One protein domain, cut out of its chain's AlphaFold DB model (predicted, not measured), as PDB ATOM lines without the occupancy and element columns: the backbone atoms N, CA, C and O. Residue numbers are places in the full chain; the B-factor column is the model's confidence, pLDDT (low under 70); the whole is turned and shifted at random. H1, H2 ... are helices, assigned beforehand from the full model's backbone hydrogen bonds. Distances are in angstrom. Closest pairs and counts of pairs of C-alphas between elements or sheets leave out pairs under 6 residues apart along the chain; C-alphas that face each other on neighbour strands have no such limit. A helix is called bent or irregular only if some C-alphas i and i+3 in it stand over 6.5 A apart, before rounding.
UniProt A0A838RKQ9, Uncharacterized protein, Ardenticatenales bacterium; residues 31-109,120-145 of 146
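What this domain is: This is residues 31 to 109 and 120 to 145 of the 146 residues of an uncharacterized protein of Ardenticatenales bacterium (UniProt A0A838RKQ9). A small compact head of three short helices, H1, H2 and H3, has a long helical arm, H4, which starts in the head and reaches far out from it. A second long helix, H5, runs back toward the level of the head as the other limb of an open V with H4, with a cut in the printed part at the V's narrow end and no helix touching H5. The 105 printed residues have five named helices, H1 to H5 in that order, and no named strand: the class is all helix. The whole is extended, with a radius of gyration of the C-alphas of 21.3 A, and flat, with spans of 67 by 35 by 18 A.

How they stand to each other: Start with the longest helix, H4, residues 76 to 109, which has a kink of 34 degrees near residue 83 and is irregular, with C-alphas 82 and 85 lying 7.0 A apart. With residues 78 to 83 alone it touches H1, residues 31 to 41; look at their closest C-alphas, those of Gly 41 and Ile 79, 4.9 A apart. These two run the same way at a shallow tilt of 27 degrees. H1 is the hub and also touches H3, residues 61 to 74, which meets it with residues 68 to 72 alone; the closest C-alphas, those of Val 36 and Val 68, are 6.7 A apart. Their steep tilt of 69 degrees is only just short of about perpendicular. H1 and H2, residues 46 to 57, form a helical hairpin at a shallow tilt of 28 degrees, but only just touch, with 3 pairs of C-alphas within 8 A; H2 does so with residues 46 to 49 alone, and the closest C-alphas are those of Lys 39 and Ile 49, 7.0 A apart. H2 and H3 touch at a steep tilt of 58 degrees, opposite ways, closest at the C-alphas of Val 50 and Ser 64, 5.5 A apart. H3 and H4 are close but not clearly touching: their closest C-alphas, those of Ala 72 and Ile 79, are 7.9 A apart. H5, residues 120 to 143, is apart from H1, H2, H3 and H4. In H1, H2, H3 and H5 every O i to N i+4 pair is within hydrogen-bond range; in H4, 26 of 30 are.

Where its parts are: Find C-alpha 76 at (148.450, 159.090, 208.899); from there H4 runs 49.5 A to C-alpha 109 at (167.495, 130.938, 244.918). H5 begins at C-alpha 120 and measures 35.2 A to C-alpha 143 at (136.225, 152.919, 219.916). In the head, H1 measures 15.0 A, H2 15.9 A and H3 19.9 A from first to last C-alpha.

The domain as a whole: The two C-alphas farthest apart are those of Ser 60 and Met 109, at 66.7 A. Residues 84 to 109 of H4 stand free, and so do residues 120 to 145, of which 120 to 143 belong to H5; the 53 residues of the body without them span 30 by 19 by 17 A. Residues 110 to 119 are not printed, and across this cut C-alphas 109 and 120 are 15.1 A apart. The links H1 to H2, H2 to H3 and H3 to H4 are tight. The mean pLDDT of the printed part is 86.3, and residues 83 to 84 are under 70.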
ATOM      1  N   ALA A  31     158.076 169.246 198.985       86.81
ATOM      2  CA  ALA A  31     159.034 169.536 200.048       86.81
ATOM      3  C   ALA A  31     158.369 170.029 201.349       86.81
ATOM      4  O   ALA A  31     158.827 169.696 202.445       86.81
ATOM      5  N   HIS A  32     157.279 170.801 201.259       91.19
ATOM      6  CA  HIS A  32     156.511 171.216 202.436       91.19
ATOM      7  C   HIS A  32     155.764 170.027 203.048       91.19
ATOM      8  O   HIS A  32     155.744 169.879 204.271       91.19
ATOM      9  N   THR A  33     155.201 169.156 202.209       91.00
ATOM     10  CA  THR A  33     154.523 167.930 202.649       91.00
ATOM     11  C   THR A  33     155.490 166.997 203.376       91.00
ATOM     12  O   THR A  33     155.207 166.574 204.497       91.00
ATOM     13  N   ASP A  34     156.667 166.741 202.805       90.38
ATOM     14  CA  ASP A  34     157.696 165.893 203.415       90.38
ATOM     15  C   ASP A  34     158.209 166.467 204.737       90.38
ATOM     16  O   ASP A  34     158.398 165.728 205.710       90.38
ATOM     17  N   PHE A  35     158.374 167.791 204.810       92.31
ATOM     18  CA  PHE A  35     158.728 168.474 206.050       92.31
ATOM     19  C   PHE A  35     157.684 168.227 207.148       92.31
ATOM     20  O   PHE A  35     158.049 167.848 208.265       92.31
ATOM     21  N   VAL A  36     156.395 168.386 206.833       92.31
ATOM     22  CA  VAL A  36     155.299 168.162 207.787       92.31
ATOM     23  C   VAL A  36     155.218 166.690 208.198       92.31
ATOM     24  O   VAL A  36     155.148 166.404 209.392       92.31
ATOM     25  N   ILE A  37     155.311 165.745 207.256       90.88
ATOM     26  CA  ILE A  37     155.317 164.301 207.555       90.88
ATOM     27  C   ILE A  37     156.484 163.943 208.478       90.88
ATOM     28  O   ILE A  37     156.327 163.162 209.417       90.88
ATOM     29  N   HIS A  38     157.671 164.495 208.223       90.06
ATOM     30  CA  HIS A  38     158.849 164.250 209.052       90.06
ATOM     31  C   HIS A  38     158.675 164.782 210.472       90.06
ATOM     32  O   HIS A  38     158.995 164.081 211.430       90.06
ATOM     33  N   LYS A  39     158.132 165.994 210.608       91.88
ATOM     34  CA  LYS A  39     157.875 166.648 211.895       91.88
ATOM     35  C   LYS A  39     156.786 165.942 212.707       91.88
ATOM     36  O   LYS A  39     157.013 165.624 213.872       91.88
ATOM     37  N   LEU A  40     155.671 165.574 212.075       89.75
ATOM     38  CA  LEU A  40     154.626 164.748 212.694       89.75
ATOM     39  C   LEU A  40     155.158 163.359 213.083       89.75
ATOM     40  O   LEU A  40     154.841 162.835 214.150       89.75
ATOM     41  N   GLY A  41     156.036 162.778 212.262       85.62
ATOM     42  CA  GLY A  41     156.718 161.519 212.572       85.62
ATOM     43  C   GLY A  41     157.590 161.574 213.832       85.62
ATOM     44  O   GLY A  41     157.816 160.536 214.446       85.62
ATOM     45  N   LYS A  42     158.043 162.767 214.241       86.81
ATOM     46  CA  LYS A  42     158.810 163.007 215.474       86.81
ATOM     47  C   LYS A  42     157.948 163.308 216.708       86.81
ATOM     48  O   LYS A  42     158.513 163.629 217.746       86.81
ATOM     49  N   ASN A  43     156.618 163.195 216.619       86.94
ATOM     50  CA  ASN A  43     155.687 163.596 217.686       86.94
ATOM     51  C   ASN A  43     155.761 165.092 218.053       86.94
ATOM     52  O   ASN A  43     155.437 165.469 219.177       86.94
ATOM     53  N   GLU A  44     156.157 165.969 217.124       89.44
ATOM     54  CA  GLU A  44     156.030 167.410 217.367       89.44
ATOM     55  C   GLU A  44     154.551 167.840 217.302       89.44
ATOM     56  O   GLU A  44     153.817 167.380 216.416       89.44
ATOM     57  N   PRO A  45     154.087 168.712 218.218       90.25
ATOM     58  CA  PRO A  45     152.697 169.146 218.240       90.25
ATOM     59  C   PRO A  45     152.366 169.974 216.983       90.25
ATOM     60  O   PRO A  45     153.184 170.803 216.567       90.25
ATOM     61  N   PRO A  46     151.165 169.818 216.385       91.38
ATOM     62  CA  PRO A  46     150.792 170.513 215.150       91.38
ATOM     63  C   PRO A  46     150.950 172.036 215.219       91.38
ATOM     64  O   PRO A  46     151.345 172.653 214.234       91.38
ATOM     65  N   SER A  47     150.714 172.640 216.388       91.50
ATOM     66  CA  SER A  47     150.879 174.078 216.632       91.50
ATOM     67  C   SER A  47     152.315 174.573 216.418       91.50
ATOM     68  O   SER A  47     152.516 175.631 215.822       91.50
ATOM     69  N   GLU A  48     153.323 173.803 216.834       95.00
ATOM     70  CA  GLU A  48     154.738 174.140 216.615       95.00
ATOM     71  C   GLU A  48     155.141 173.956 215.146       95.00
ATOM     72  O   GLU A  48     155.939 174.726 214.603       95.00
ATOM     73  N   ILE A  49     154.537 172.983 214.458       94.94
ATOM     74  CA  ILE A  49     154.742 172.779 213.017       94.94
ATOM     75  C   ILE A  49     154.170 173.966 212.237       94.94
ATOM     76  O   ILE A  49     154.863 174.523 211.387       94.94
ATOM     77  N   VAL A  50     152.945 174.395 212.562       95.00
ATOM     78  CA  VAL A  50     152.300 175.576 211.970       95.00
ATOM     79  C   VAL A  50     153.143 176.824 212.208       95.00
ATOM     80  O   VAL A  50     153.471 177.531 211.258       95.00
ATOM     81  N   LYS A  51     153.590 177.055 213.445       94.81
ATOM     82  CA  LYS A  51     154.490 178.165 213.781       94.81
ATOM     83  C   LYS A  51     155.771 178.137 212.949       94.81
ATOM     84  O   LYS A  51     156.176 179.168 212.416       94.81
ATOM     85  N   THR A  52     156.375 176.962 212.777       93.25
ATOM     86  CA  THR A  52     157.580 176.803 211.952       93.25
ATOM     87  C   THR A  52     157.297 177.081 210.474       93.25
ATOM     88  O   THR A  52     158.120 177.703 209.806       93.25
ATOM     89  N   LEU A  53     156.139 176.663 209.953       91.44
ATOM     90  CA  LEU A  53     155.741 176.938 208.570       91.44
ATOM     91  C   LEU A  53     155.544 178.438 208.325       91.44
ATOM     92  O   LEU A  53     156.049 178.971 207.338       91.44
ATOM     93  N   VAL A  54     154.875 179.124 209.252       92.06
ATOM     94  CA  VAL A  54     154.665 180.576 209.202       92.06
ATOM     95  C   VAL A  54     156.004 181.314 209.262       92.06
ATOM     96  O   VAL A  54     156.267 182.170 208.424       92.06
ATOM     97  N   GLN A  55     156.887 180.947 210.198       90.88
ATOM     98  CA  GLN A  55     158.194 181.595 210.360       90.88
ATOM     99  C   GLN A  55     159.135 181.361 209.173       90.88
ATOM    100  O   GLN A  55     159.862 182.268 208.780       90.88
ATOM    101  N   LYS A  56     159.147 180.146 208.613       89.75
ATOM    102  CA  LYS A  56     160.126 179.753 207.592       89.75
ATOM    103  C   LYS A  56     159.677 180.059 206.164       89.75
ATOM    104  O   LYS A  56     160.520 180.356 205.324       89.75
ATOM    105  N   TYR A  57     158.376 179.981 205.888       85.25
ATOM    106  CA  TYR A  57     157.826 180.115 204.534       85.25
ATOM    107  C   TYR A  57     156.905 181.332 204.367       85.25
ATOM    108  O   TYR A  57     156.437 181.595 203.260       85.25
ATOM    109  N   GLY A  58     156.659 182.097 205.440       85.50
ATOM    110  CA  GLY A  58     155.838 183.311 205.392       85.50
ATOM    111  C   GLY A  58     154.369 183.038 205.058       85.50
ATOM    112  O   GLY A  58     153.697 183.894 204.484       85.50
ATOM    113  N   CYS A  59     153.883 181.829 205.344       84.50
ATOM    114  CA  CYS A  59     152.500 181.446 205.084       84.50
ATOM    115  C   CYS A  59     151.551 182.035 206.134       84.50
ATOM    116  O   CYS A  59     151.945 182.300 207.269       84.50
ATOM    117  N   SER A  60     150.276 182.196 205.771       89.81
ATOM    118  CA  SER A  60     149.241 182.540 206.748       89.81
ATOM    119  C   SER A  60     149.063 181.397 207.750       89.81
ATOM    120  O   SER A  60     149.139 180.219 207.382       89.81
ATOM    121  N   TRP A  61     148.799 181.742 209.012       88.38
ATOM    122  CA  TRP A  61     148.550 180.766 210.074       88.38
ATOM    123  C   TRP A  61     147.397 179.825 209.711       88.38
ATOM    124  O   TRP A  61     147.566 178.609 209.732       88.38
ATOM    125  N   GLY A  62     146.255 180.382 209.289       89.31
ATOM    126  CA  GLY A  62     145.066 179.589 208.965       89.31
ATOM    127  C   GLY A  62     145.272 178.645 207.777       89.31
ATOM    128  O   GLY A  62     144.794 177.515 207.795       89.31
ATOM    129  N   GLU A  63     146.039 179.068 206.767       89.69
ATOM    130  CA  GLU A  63     146.372 178.208 205.625       89.69
ATOM    131  C   GLU A  63     147.316 177.068 206.037       89.69
ATOM    132  O   GLU A  63     147.135 175.919 205.637       89.69
ATOM    133  N   SER A  64     148.294 177.376 206.890       91.81
ATOM    134  CA  SER A  64     149.259 176.403 207.407       91.81
ATOM    135  C   SER A  64     148.591 175.359 208.306       91.81
ATOM    136  O   SER A  64     148.928 174.180 208.235       91.81
ATOM    137  N   GLU A  65     147.618 175.764 209.122       92.88
ATOM    138  CA  GLU A  65     146.851 174.864 209.986       92.88
ATOM    139  C   GLU A  65     145.992 173.889 209.174       92.88
ATOM    140  O   GLU A  65     146.043 172.676 209.395       92.88
ATOM    141  N   GLN A  66     145.276 174.395 208.165       91.75
ATOM    142  CA  GLN A  66     144.514 173.551 207.242       91.75
ATOM    143  C   GLN A  66     145.425 172.589 206.473       91.75
ATOM    144  O   GLN A  66     145.083 171.416 206.306       91.75
ATOM    145  N   PHE A  67     146.599 173.056 206.043       91.62
ATOM    146  CA  PHE A  67     147.582 172.225 205.356       91.62
ATOM    147  C   PHE A  67     148.111 171.100 206.254       91.62
ATOM    148  O   PHE A  67     148.059 169.936 205.861       91.62
ATOM    149  N   VAL A  68     148.551 171.414 207.477       93.06
ATOM    150  CA  VAL A  68     149.052 170.407 208.430       93.06
ATOM    151  C   VAL A  68     147.962 169.394 208.774       93.06
ATOM    152  O   VAL A  68     148.233 168.195 208.758       93.06
ATOM    153  N   SER A  69     146.729 169.848 209.016       92.25
ATOM    154  CA  SER A  69     145.588 168.964 209.286       92.25
ATOM    155  C   SER A  69     145.317 168.013 208.113       92.25
ATOM    156  O   SER A  69     145.208 166.797 208.291       92.25
ATOM    157  N   LYS A  70     145.321 168.533 206.880       91.06
ATOM    158  CA  LYS A  70     145.125 167.729 205.668       91.06
ATOM    159  C   LYS A  70     146.232 166.691 205.475       91.06
ATOM    160  O   LYS A  70     145.931 165.528 205.208       91.06
ATOM    161  N   VAL A  71     147.497 167.083 205.647       90.62
ATOM    162  CA  VAL A  71     148.655 166.177 205.547       90.62
ATOM    163  C   VAL A  71     148.609 165.106 206.639       90.62
ATOM    164  O   VAL A  71     148.879 163.938 206.358       90.62
ATOM    165  N   ALA A  72     148.220 165.469 207.864       87.25
ATOM    166  CA  ALA A  72     148.094 164.531 208.975       87.25
ATOM    167  C   ALA A  72     147.054 163.437 208.690       87.25
ATOM    168  O   ALA A  72     147.321 162.263 208.945       87.25
ATOM    169  N   ILE A  73     145.903 163.802 208.116       88.44
ATOM    170  CA  ILE A  73     144.853 162.845 207.745       88.44
ATOM    171  C   ILE A  73     145.314 161.974 206.568       88.44
ATOM    172  O   ILE A  73     145.288 160.746 206.662       88.44
ATOM    173  N   GLN A  74     145.796 162.594 205.484       88.75
ATOM    174  CA  GLN A  74     146.169 161.893 204.248       88.75
ATOM    175  C   GLN A  74     147.372 160.957 204.409       88.75
ATOM    176  O   GLN A  74     147.445 159.928 203.739       88.75
ATOM    177  N   HIS A  75     148.317 161.283 205.294       88.56
ATOM    178  CA  HIS A  75     149.545 160.508 205.491       88.56
ATOM    179  C   HIS A  75     149.647 159.856 206.871       88.56
ATOM    180  O   HIS A  75     150.739 159.444 207.280       88.56
ATOM    181  N   SER A  76     148.519 159.703 207.567       80.75
ATOM    182  CA  SER A  76     148.450 159.090 208.899       80.75
ATOM    183  C   SER A  76     149.152 157.725 208.967       80.75
ATOM    184  O   SER A  76     149.897 157.465 209.912       80.75
ATOM    185  N   ASP A  77     149.033 156.887 207.934       79.38
ATOM    186  CA  ASP A  77     149.700 155.579 207.874       79.38
ATOM    187  C   ASP A  77     151.228 155.670 207.789       79.38
ATOM    188  O   ASP A  77     151.942 154.900 208.442       79.38
ATOM    189  N   LYS A  78     151.760 156.626 207.016       78.50
ATOM    190  CA  LYS A  78     153.211 156.860 206.927       78.50
ATOM    191  C   LYS A  78     153.758 157.395 208.250       78.50
ATOM    192  O   LYS A  78     154.836 156.976 208.673       78.50
ATOM    193  N   ILE A  79     153.006 158.272 208.918       75.31
ATOM    194  CA  ILE A  79     153.365 158.836 210.225       75.31
ATOM    195  C   ILE A  79     153.388 157.730 211.287       75.31
ATOM    196  O   ILE A  79     154.398 157.551 211.969       75.31
ATOM    197  N   LYS A  80     152.335 156.903 211.354       74.19
ATOM    198  CA  LYS A  80     152.245 155.766 212.287       74.19
ATOM    199  C   LYS A  80     153.402 154.782 212.124       74.19
ATOM    200  O   LYS A  80     153.896 154.261 213.118       74.19
ATOM    201  N   ARG A  81     153.883 154.529 210.899       74.94
ATOM    202  CA  ARG A  81     155.040 153.638 210.669       74.94
ATOM    203  C   ARG A  81     156.336 154.164 211.288       74.94
ATOM    204  O   ARG A  81     157.104 153.360 211.804       74.94
ATOM    205  N   LYS A  82     156.563 155.483 211.291       71.94
ATOM    206  CA  LYS A  82     157.768 156.089 211.889       71.94
ATOM    207  C   LYS A  82     157.774 156.059 213.422       71.94
ATOM    208  O   LYS A  82     158.849 156.110 214.006       71.94
ATOM    209  N   GLN A  83     156.613 155.922 214.062       65.25
ATOM    210  CA  GLN A  83     156.483 155.892 215.528       65.25
ATOM    211  C   GLN A  83     156.602 154.484 216.145       65.25
ATOM    212  O   GLN A  83     156.854 154.348 217.340       65.25
ATOM    213  N   ARG A  84     156.501 153.419 215.337       68.69
ATOM    214  CA  ARG A  84     156.610 152.019 215.794       68.69
ATOM    215  C   ARG A  84     157.949 151.595 216.430       68.69
ATOM    216  O   ARG A  84     157.886 150.757 217.329       68.69
ATOM    217  N   PRO A  85     159.141 152.096 216.032       78.50
ATOM    218  CA  PRO A  85     160.393 151.519 216.521       78.50
ATOM    219  C   PRO A  85     160.633 151.783 218.010       78.50
ATOM    220  O   PRO A  85     161.205 150.932 218.681       78.50
ATOM    221  N   LEU A  86     160.159 152.910 218.552       79.00
ATOM    222  CA  LEU A  86     160.388 153.253 219.957       79.00
ATOM    223  C   LEU A  86     159.584 152.356 220.905       79.00
ATOM    224  O   LEU A  86     160.133 151.859 221.882       79.00
ATOM    225  N   ILE A  87     158.316 152.082 220.580       77.56
ATOM    226  CA  ILE A  87     157.486 151.144 221.354       77.56
ATOM    227  C   ILE A  87     158.117 149.753 221.334       77.56
ATOM    228  O   ILE A  87     158.238 149.122 222.376       77.56
ATOM    229  N   LEU A  88     158.570 149.297 220.165       81.56
ATOM    230  CA  LEU A  88     159.207 147.990 220.024       81.56
ATOM    231  C   LEU A  88     160.477 147.896 220.885       81.56
ATOM    232  O   LEU A  88     160.675 146.895 221.566       81.56
ATOM    233  N   LEU A  89     161.288 148.956 220.916       84.75
ATOM    234  CA  LEU A  89     162.510 149.023 221.717       84.75
ATOM    235  C   LEU A  89     162.209 149.006 223.224       84.75
ATOM    236  O   LEU A  89     162.862 148.269 223.956       84.75
ATOM    237  N   ILE A  90     161.185 149.738 223.676       83.81
ATOM    238  CA  ILE A  90     160.727 149.689 225.074       83.81
ATOM    239  C   ILE A  90     160.241 148.283 225.427       83.81
ATOM    240  O   ILE A  90     160.686 147.721 226.421       83.81
ATOM    241  N   THR A  91     159.364 147.685 224.616       82.56
ATOM    242  CA  THR A  91     158.828 146.344 224.888       82.56
ATOM    243  C   THR A  91     159.939 145.299 224.930       82.56
ATOM    244  O   THR A  91     159.965 144.469 225.837       82.56
ATOM    245  N   LEU A  92     160.889 145.363 223.993       90.25
ATOM    246  CA  LEU A  92     162.028 144.450 223.951       90.25
ATOM    247  C   LEU A  92     162.959 144.650 225.155       90.25
ATOM    248  O   LEU A  92     163.386 143.673 225.764       90.25
ATOM    249  N   GLY A  93     163.228 145.902 225.536       91.31
ATOM    250  CA  GLY A  93     164.027 146.235 226.714       91.31
ATOM    251  C   GLY A  93     163.393 145.737 228.012       91.31
ATOM    252  O   GLY A  93     164.069 145.113 228.825       91.31
ATOM    253  N   THR A  94     162.083 145.932 228.181       89.88
ATOM    254  CA  THR A  94     161.339 145.437 229.348       89.88
ATOM    255  C   THR A  94     161.332 143.910 229.401       89.88
ATOM    256  O   THR A  94     161.519 143.337 230.472       89.88
ATOM    257  N   LEU A  95     161.178 143.240 228.253       88.75
ATOM    258  CA  LEU A  95     161.214 141.778 228.170       88.75
ATOM    259  C   LEU A  95     162.585 141.223 228.582       88.75
ATOM    260  O   LEU A  95     162.664 140.304 229.396       88.75
ATOM    261  N   LEU A  96     163.667 141.814 228.065       91.62
ATOM    262  CA  LEU A  96     165.036 141.448 228.438       91.62
ATOM    263  C   LEU A  96     165.316 141.731 229.919       91.62
ATOM    264  O   LEU A  96     165.919 140.900 230.594       91.62
ATOM    265  N   GLY A  97     164.843 142.866 230.438       90.62
ATOM    266  CA  GLY A  97     164.966 143.224 231.849       90.62
ATOM    267  C   GLY A  97     164.269 142.220 232.767       90.62
ATOM    268  O   GLY A  97     164.866 141.772 233.745       90.62
ATOM    269  N   ALA A  98     163.050 141.800 232.424       85.19
ATOM    270  CA  ALA A  98     162.330 140.765 233.162       85.19
ATOM    271  C   ALA A  98     163.085 139.428 233.149       85.19
ATOM    272  O   ALA A  98     163.219 138.789 234.192       85.19
ATOM    273  N   PHE A  99     163.637 139.033 231.998       86.31
ATOM    274  CA  PHE A  99     164.401 137.791 231.869       86.31
ATOM    275  C   PHE A  99     165.696 137.818 232.694       86.31
ATOM    276  O   PHE A  99     166.003 136.864 233.407       86.31
ATOM    277  N   ALA A 100     166.430 138.934 232.655       89.25
ATOM    278  CA  ALA A 100     167.634 139.135 233.458       89.25
ATOM    279  C   ALA A 100     167.325 139.105 234.962       89.25
ATOM    280  O   ALA A 100     168.045 138.469 235.732       89.25
ATOM    281  N   LEU A 101     166.224 139.739 235.376       85.12
ATOM    282  CA  LEU A 101     165.767 139.725 236.764       85.12
ATOM    283  C   LEU A 101     165.396 138.307 237.218       85.12
ATOM    284  O   LEU A 101     165.724 137.907 238.335       85.12
ATOM    285  N   MET A 102     164.751 137.532 236.340       81.88
ATOM    286  CA  MET A 102     164.376 136.144 236.599       81.88
ATOM    287  C   MET A 102     165.613 135.249 236.748       81.88
ATOM    288  O   MET A 102     165.707 134.497 237.716       81.88
ATOM    289  N   ALA A 103     166.599 135.386 235.856       85.44
ATOM    290  CA  ALA A 103     167.864 134.658 235.934       85.44
ATOM    291  C   ALA A 103     168.655 135.010 237.206       85.44
ATOM    292  O   ALA A 103     169.108 134.117 237.922       85.44
ATOM    293  N   TYR A 104     168.763 136.302 237.533       84.62
ATOM    294  CA  TYR A 104     169.439 136.771 238.744       84.62
ATOM    295  C   TYR A 104     168.767 136.243 240.020       84.62
ATOM    296  O   TYR A 104     169.440 135.764 240.934       84.62
ATOM    297  N   SER A 105     167.433 136.283 240.059       78.75
ATOM    298  CA  SER A 105     166.656 135.745 241.180       78.75
ATOM    299  C   SER A 105     166.843 134.234 241.309       78.75
ATOM    300  O   SER A 105     167.041 133.750 242.416       78.75
ATOM    301  N   GLY A 106     166.861 133.507 240.184       80.19
ATOM    302  CA  GLY A 106     167.114 132.067 240.140       80.19
ATOM    303  C   GLY A 106     168.495 131.679 240.674       80.19
ATOM    304  O   GLY A 106     168.605 130.734 241.449       80.19
ATOM    305  N   MET A 107     169.542 132.444 240.347       82.62
ATOM    306  CA  MET A 107     170.894 132.207 240.879       82.62
ATOM    307  C   MET A 107     170.993 132.446 242.391       82.62
ATOM    308  O   MET A 107     171.731 131.748 243.077       82.62
ATOM    309  N   ARG A 108     170.240 133.417 242.924       76.75
ATOM    310  CA  ARG A 108     170.135 133.691 244.371       76.75
ATOM    311  C   ARG A 108     169.245 132.687 245.113       76.75
ATOM    312  O   ARG A 108     169.210 132.697 246.338       76.75
ATOM    313  N   MET A 109     168.521 131.839 244.387       71.06
ATOM    314  CA  MET A 109     167.495 130.938 244.918       71.06
ATOM    315  C   MET A 109     168.047 129.618 245.480       71.06
ATOM    316  O   MET A 109     167.269 128.696 245.721       71.06
ATOM    317  N   GLU A 120     154.012 133.268 244.225       81.38
ATOM    318  CA  GLU A 120     152.718 133.919 244.478       81.38
ATOM    319  C   GLU A 120     152.729 135.408 244.083       81.38
ATOM    320  O   GLU A 120     151.796 135.893 243.435       81.38
ATOM    321  N   MET A 121     153.810 136.133 244.393       79.56
ATOM    322  CA  MET A 121     153.984 137.532 243.980       79.56
ATOM    323  C   MET A 121     154.116 137.674 242.459       79.56
ATOM    324  O   MET A 121     153.527 138.577 241.864       79.56
ATOM    325  N   PHE A 122     154.833 136.758 241.801       79.88
ATOM    326  CA  PHE A 122     154.916 136.732 240.340       79.88
ATOM    327  C   PHE A 122     153.572 136.391 239.700       79.88
ATOM    328  O   PHE A 122     153.169 137.053 238.744       79.88
ATOM    329  N   GLY A 123     152.861 135.395 240.234       83.38
ATOM    330  CA  GLY A 123     151.549 134.994 239.736       83.38
ATOM    331  C   GLY A 123     150.545 136.143 239.801       83.38
ATOM    332  O   GLY A 123     149.908 136.459 238.799       83.38
ATOM    333  N   THR A 124     150.459 136.822 240.945       88.56
ATOM    334  CA  THR A 124     149.559 137.972 241.136       88.56
ATOM    335  C   THR A 124     149.941 139.168 240.261       88.56
ATOM    336  O   THR A 124     149.068 139.746 239.610       88.56
ATOM    337  N   GLY A 125     151.235 139.493 240.162       83.25
ATOM    338  CA  GLY A 125     151.725 140.559 239.285       83.25
ATOM    339  C   GLY A 125     151.442 140.295 237.802       83.25
ATOM    340  O   GLY A 125     150.996 141.190 237.081       83.25
ATOM    341  N   PHE A 126     151.627 139.054 237.343       84.06
ATOM    342  CA  PHE A 126     151.338 138.666 235.961       84.06
ATOM    343  C   PHE A 126     149.836 138.726 235.652       84.06
ATOM    344  O   PHE A 126     149.436 139.220 234.597       84.06
ATOM    345  N   LEU A 127     148.997 138.289 236.592       88.81
ATOM    346  CA  LEU A 127     147.542 138.318 236.440       88.81
ATOM    347  C   LEU A 127     147.010 139.757 236.349       88.81
ATOM    348  O   LEU A 127     146.158 140.042 235.506       88.81
ATOM    349  N   MET A 128     147.561 140.680 237.145       93.00
ATOM    350  CA  MET A 128     147.250 142.111 237.040       93.00
ATOM    351  C   MET A 128     147.651 142.696 235.680       93.00
ATOM    352  O   MET A 128     146.882 143.458 235.092       93.00
ATOM    353  N   LEU A 129     148.816 142.315 235.145       85.00
ATOM    354  CA  LEU A 129     149.268 142.750 233.820       85.00
ATOM    355  C   LEU A 129     148.336 142.270 232.701       85.00
ATOM    356  O   LEU A 129     147.961 143.062 231.834       85.00
ATOM    357  N   LEU A 130     147.926 141.000 232.737       87.94
ATOM    358  CA  LEU A 130     146.969 140.450 231.774       87.94
ATOM    359  C   LEU A 130     145.606 141.146 231.867       87.94
ATOM    360  O   LEU A 130     145.037 141.504 230.836       87.94
ATOM    361  N   GLY A 131     145.114 141.393 233.085       89.88
ATOM    362  CA  GLY A 131     143.872 142.136 233.307       89.88
ATOM    363  C   GLY A 131     143.927 143.559 232.739       89.88
ATOM    364  O   GLY A 131     142.998 143.992 232.059       89.88
ATOM    365  N   GLY A 132     145.042 144.266 232.944       89.12
ATOM    366  CA  GLY A 132     145.261 145.602 232.385       89.12
ATOM    367  C   GLY A 132     145.306 145.612 230.853       89.12
ATOM    368  O   GLY A 132     144.646 146.439 230.223       89.12
ATOM    369  N   LEU A 133     146.032 144.668 230.241       87.94
ATOM    370  CA  LEU A 133     146.101 144.534 228.781       87.94
ATOM    371  C   LEU A 133     144.731 144.232 228.165       87.94
ATOM    372  O   LEU A 133     144.377 144.824 227.145       87.94
ATOM    373  N   TYR A 134     143.949 143.357 228.801       91.69
ATOM    374  CA  TYR A 134     142.593 143.043 228.363       91.69
ATOM    375  C   TYR A 134     141.681 144.279 228.404       91.69
ATOM    376  O   TYR A 134     140.989 144.561 227.426       91.69
ATOM    377  N   GLY A 135     141.737 145.072 229.480       89.44
ATOM    378  CA  GLY A 135     140.956 146.309 229.596       89.44
ATOM    379  C   GLY A 135     141.304 147.355 228.529       89.44
ATOM    380  O   GLY A 135     140.413 147.987 227.963       89.44
ATOM    381  N   VAL A 136     142.591 147.507 228.193       88.19
ATOM    382  CA  VAL A 136     143.027 148.407 227.107       88.19
ATOM    383  C   VAL A 136     142.545 147.908 225.745       88.19
ATOM    384  O   VAL A 136     142.104 148.709 224.918       88.19
ATOM    385  N   TYR A 137     142.612 146.596 225.503       89.12
ATOM    386  CA  TYR A 137     142.125 145.996 224.264       89.12
ATOM    387  C   TYR A 137     140.620 146.228 224.074       89.12
ATOM    388  O   TYR A 137     140.206 146.667 223.000       89.12
ATOM    389  N   ASP A 138     139.818 146.005 225.118       89.50
ATOM    390  CA  ASP A 138     138.366 146.210 225.076       89.50
ATOM    391  C   ASP A 138     138.002 147.680 224.813       89.50
ATOM    392  O   ASP A 138     137.167 147.987 223.959       89.50
ATOM    393  N   LEU A 139     138.725 148.615 225.443       84.44
ATOM    394  CA  LEU A 139     138.563 150.049 225.198       84.44
ATOM    395  C   LEU A 139     138.834 150.417 223.728       84.44
ATOM    396  O   LEU A 139     138.066 151.162 223.115       84.44
ATOM    397  N   MET A 140     139.910 149.885 223.138       86.50
ATOM    398  CA  MET A 140     140.222 150.131 221.726       86.50
ATOM    399  C   MET A 140     139.194 149.500 220.784       86.50
ATOM    400  O   MET A 140     138.789 150.135 219.808       86.50
ATOM    401  N   ALA A 141     138.739 148.280 221.078       85.12
ATOM    402  CA  ALA A 141     137.716 147.598 220.292       85.12
ATOM    403  C   ALA A 141     136.368 148.340 220.331       85.12
ATOM    404  O   ALA A 141     135.679 148.424 219.312       85.12
ATOM    405  N   GLY A 142     136.015 148.929 221.478       81.62
ATOM    406  CA  GLY A 142     134.823 149.762 221.634       81.62
ATOM    407  C   GLY A 142     134.875 151.062 220.823       81.62
ATOM    408  O   GLY A 142     133.866 151.457 220.241       81.62
ATOM    409  N   MET A 143     136.046 151.703 220.726       86.19
ATOM    410  CA  MET A 143     136.225 152.919 219.916       86.19
ATOM    411  C   MET A 143     136.168 152.654 218.408       86.19
ATOM    412  O   MET A 143     135.733 153.520 217.665       86.19
ATOM    413  N   ALA A 144     136.569 151.465 217.946       79.88
ATOM    414  CA  ALA A 144     136.553 151.117 216.523       79.88
ATOM    415  C   ALA A 144     135.146 150.832 215.955       79.88
ATOM    416  O   ALA A 144     134.988 150.749 214.740       79.88
ATOM    417  N   LYS A 145     134.138 150.644 216.818       74.81
ATOM    418  CA  LYS A 145     132.742 150.364 216.428       74.81
ATOM    419  C   LYS A 145     131.831 151.600 216.425       74.81
ATOM    420  O   LYS A 145     130.649 151.451 216.120       74.81
TER     421      LYS A 145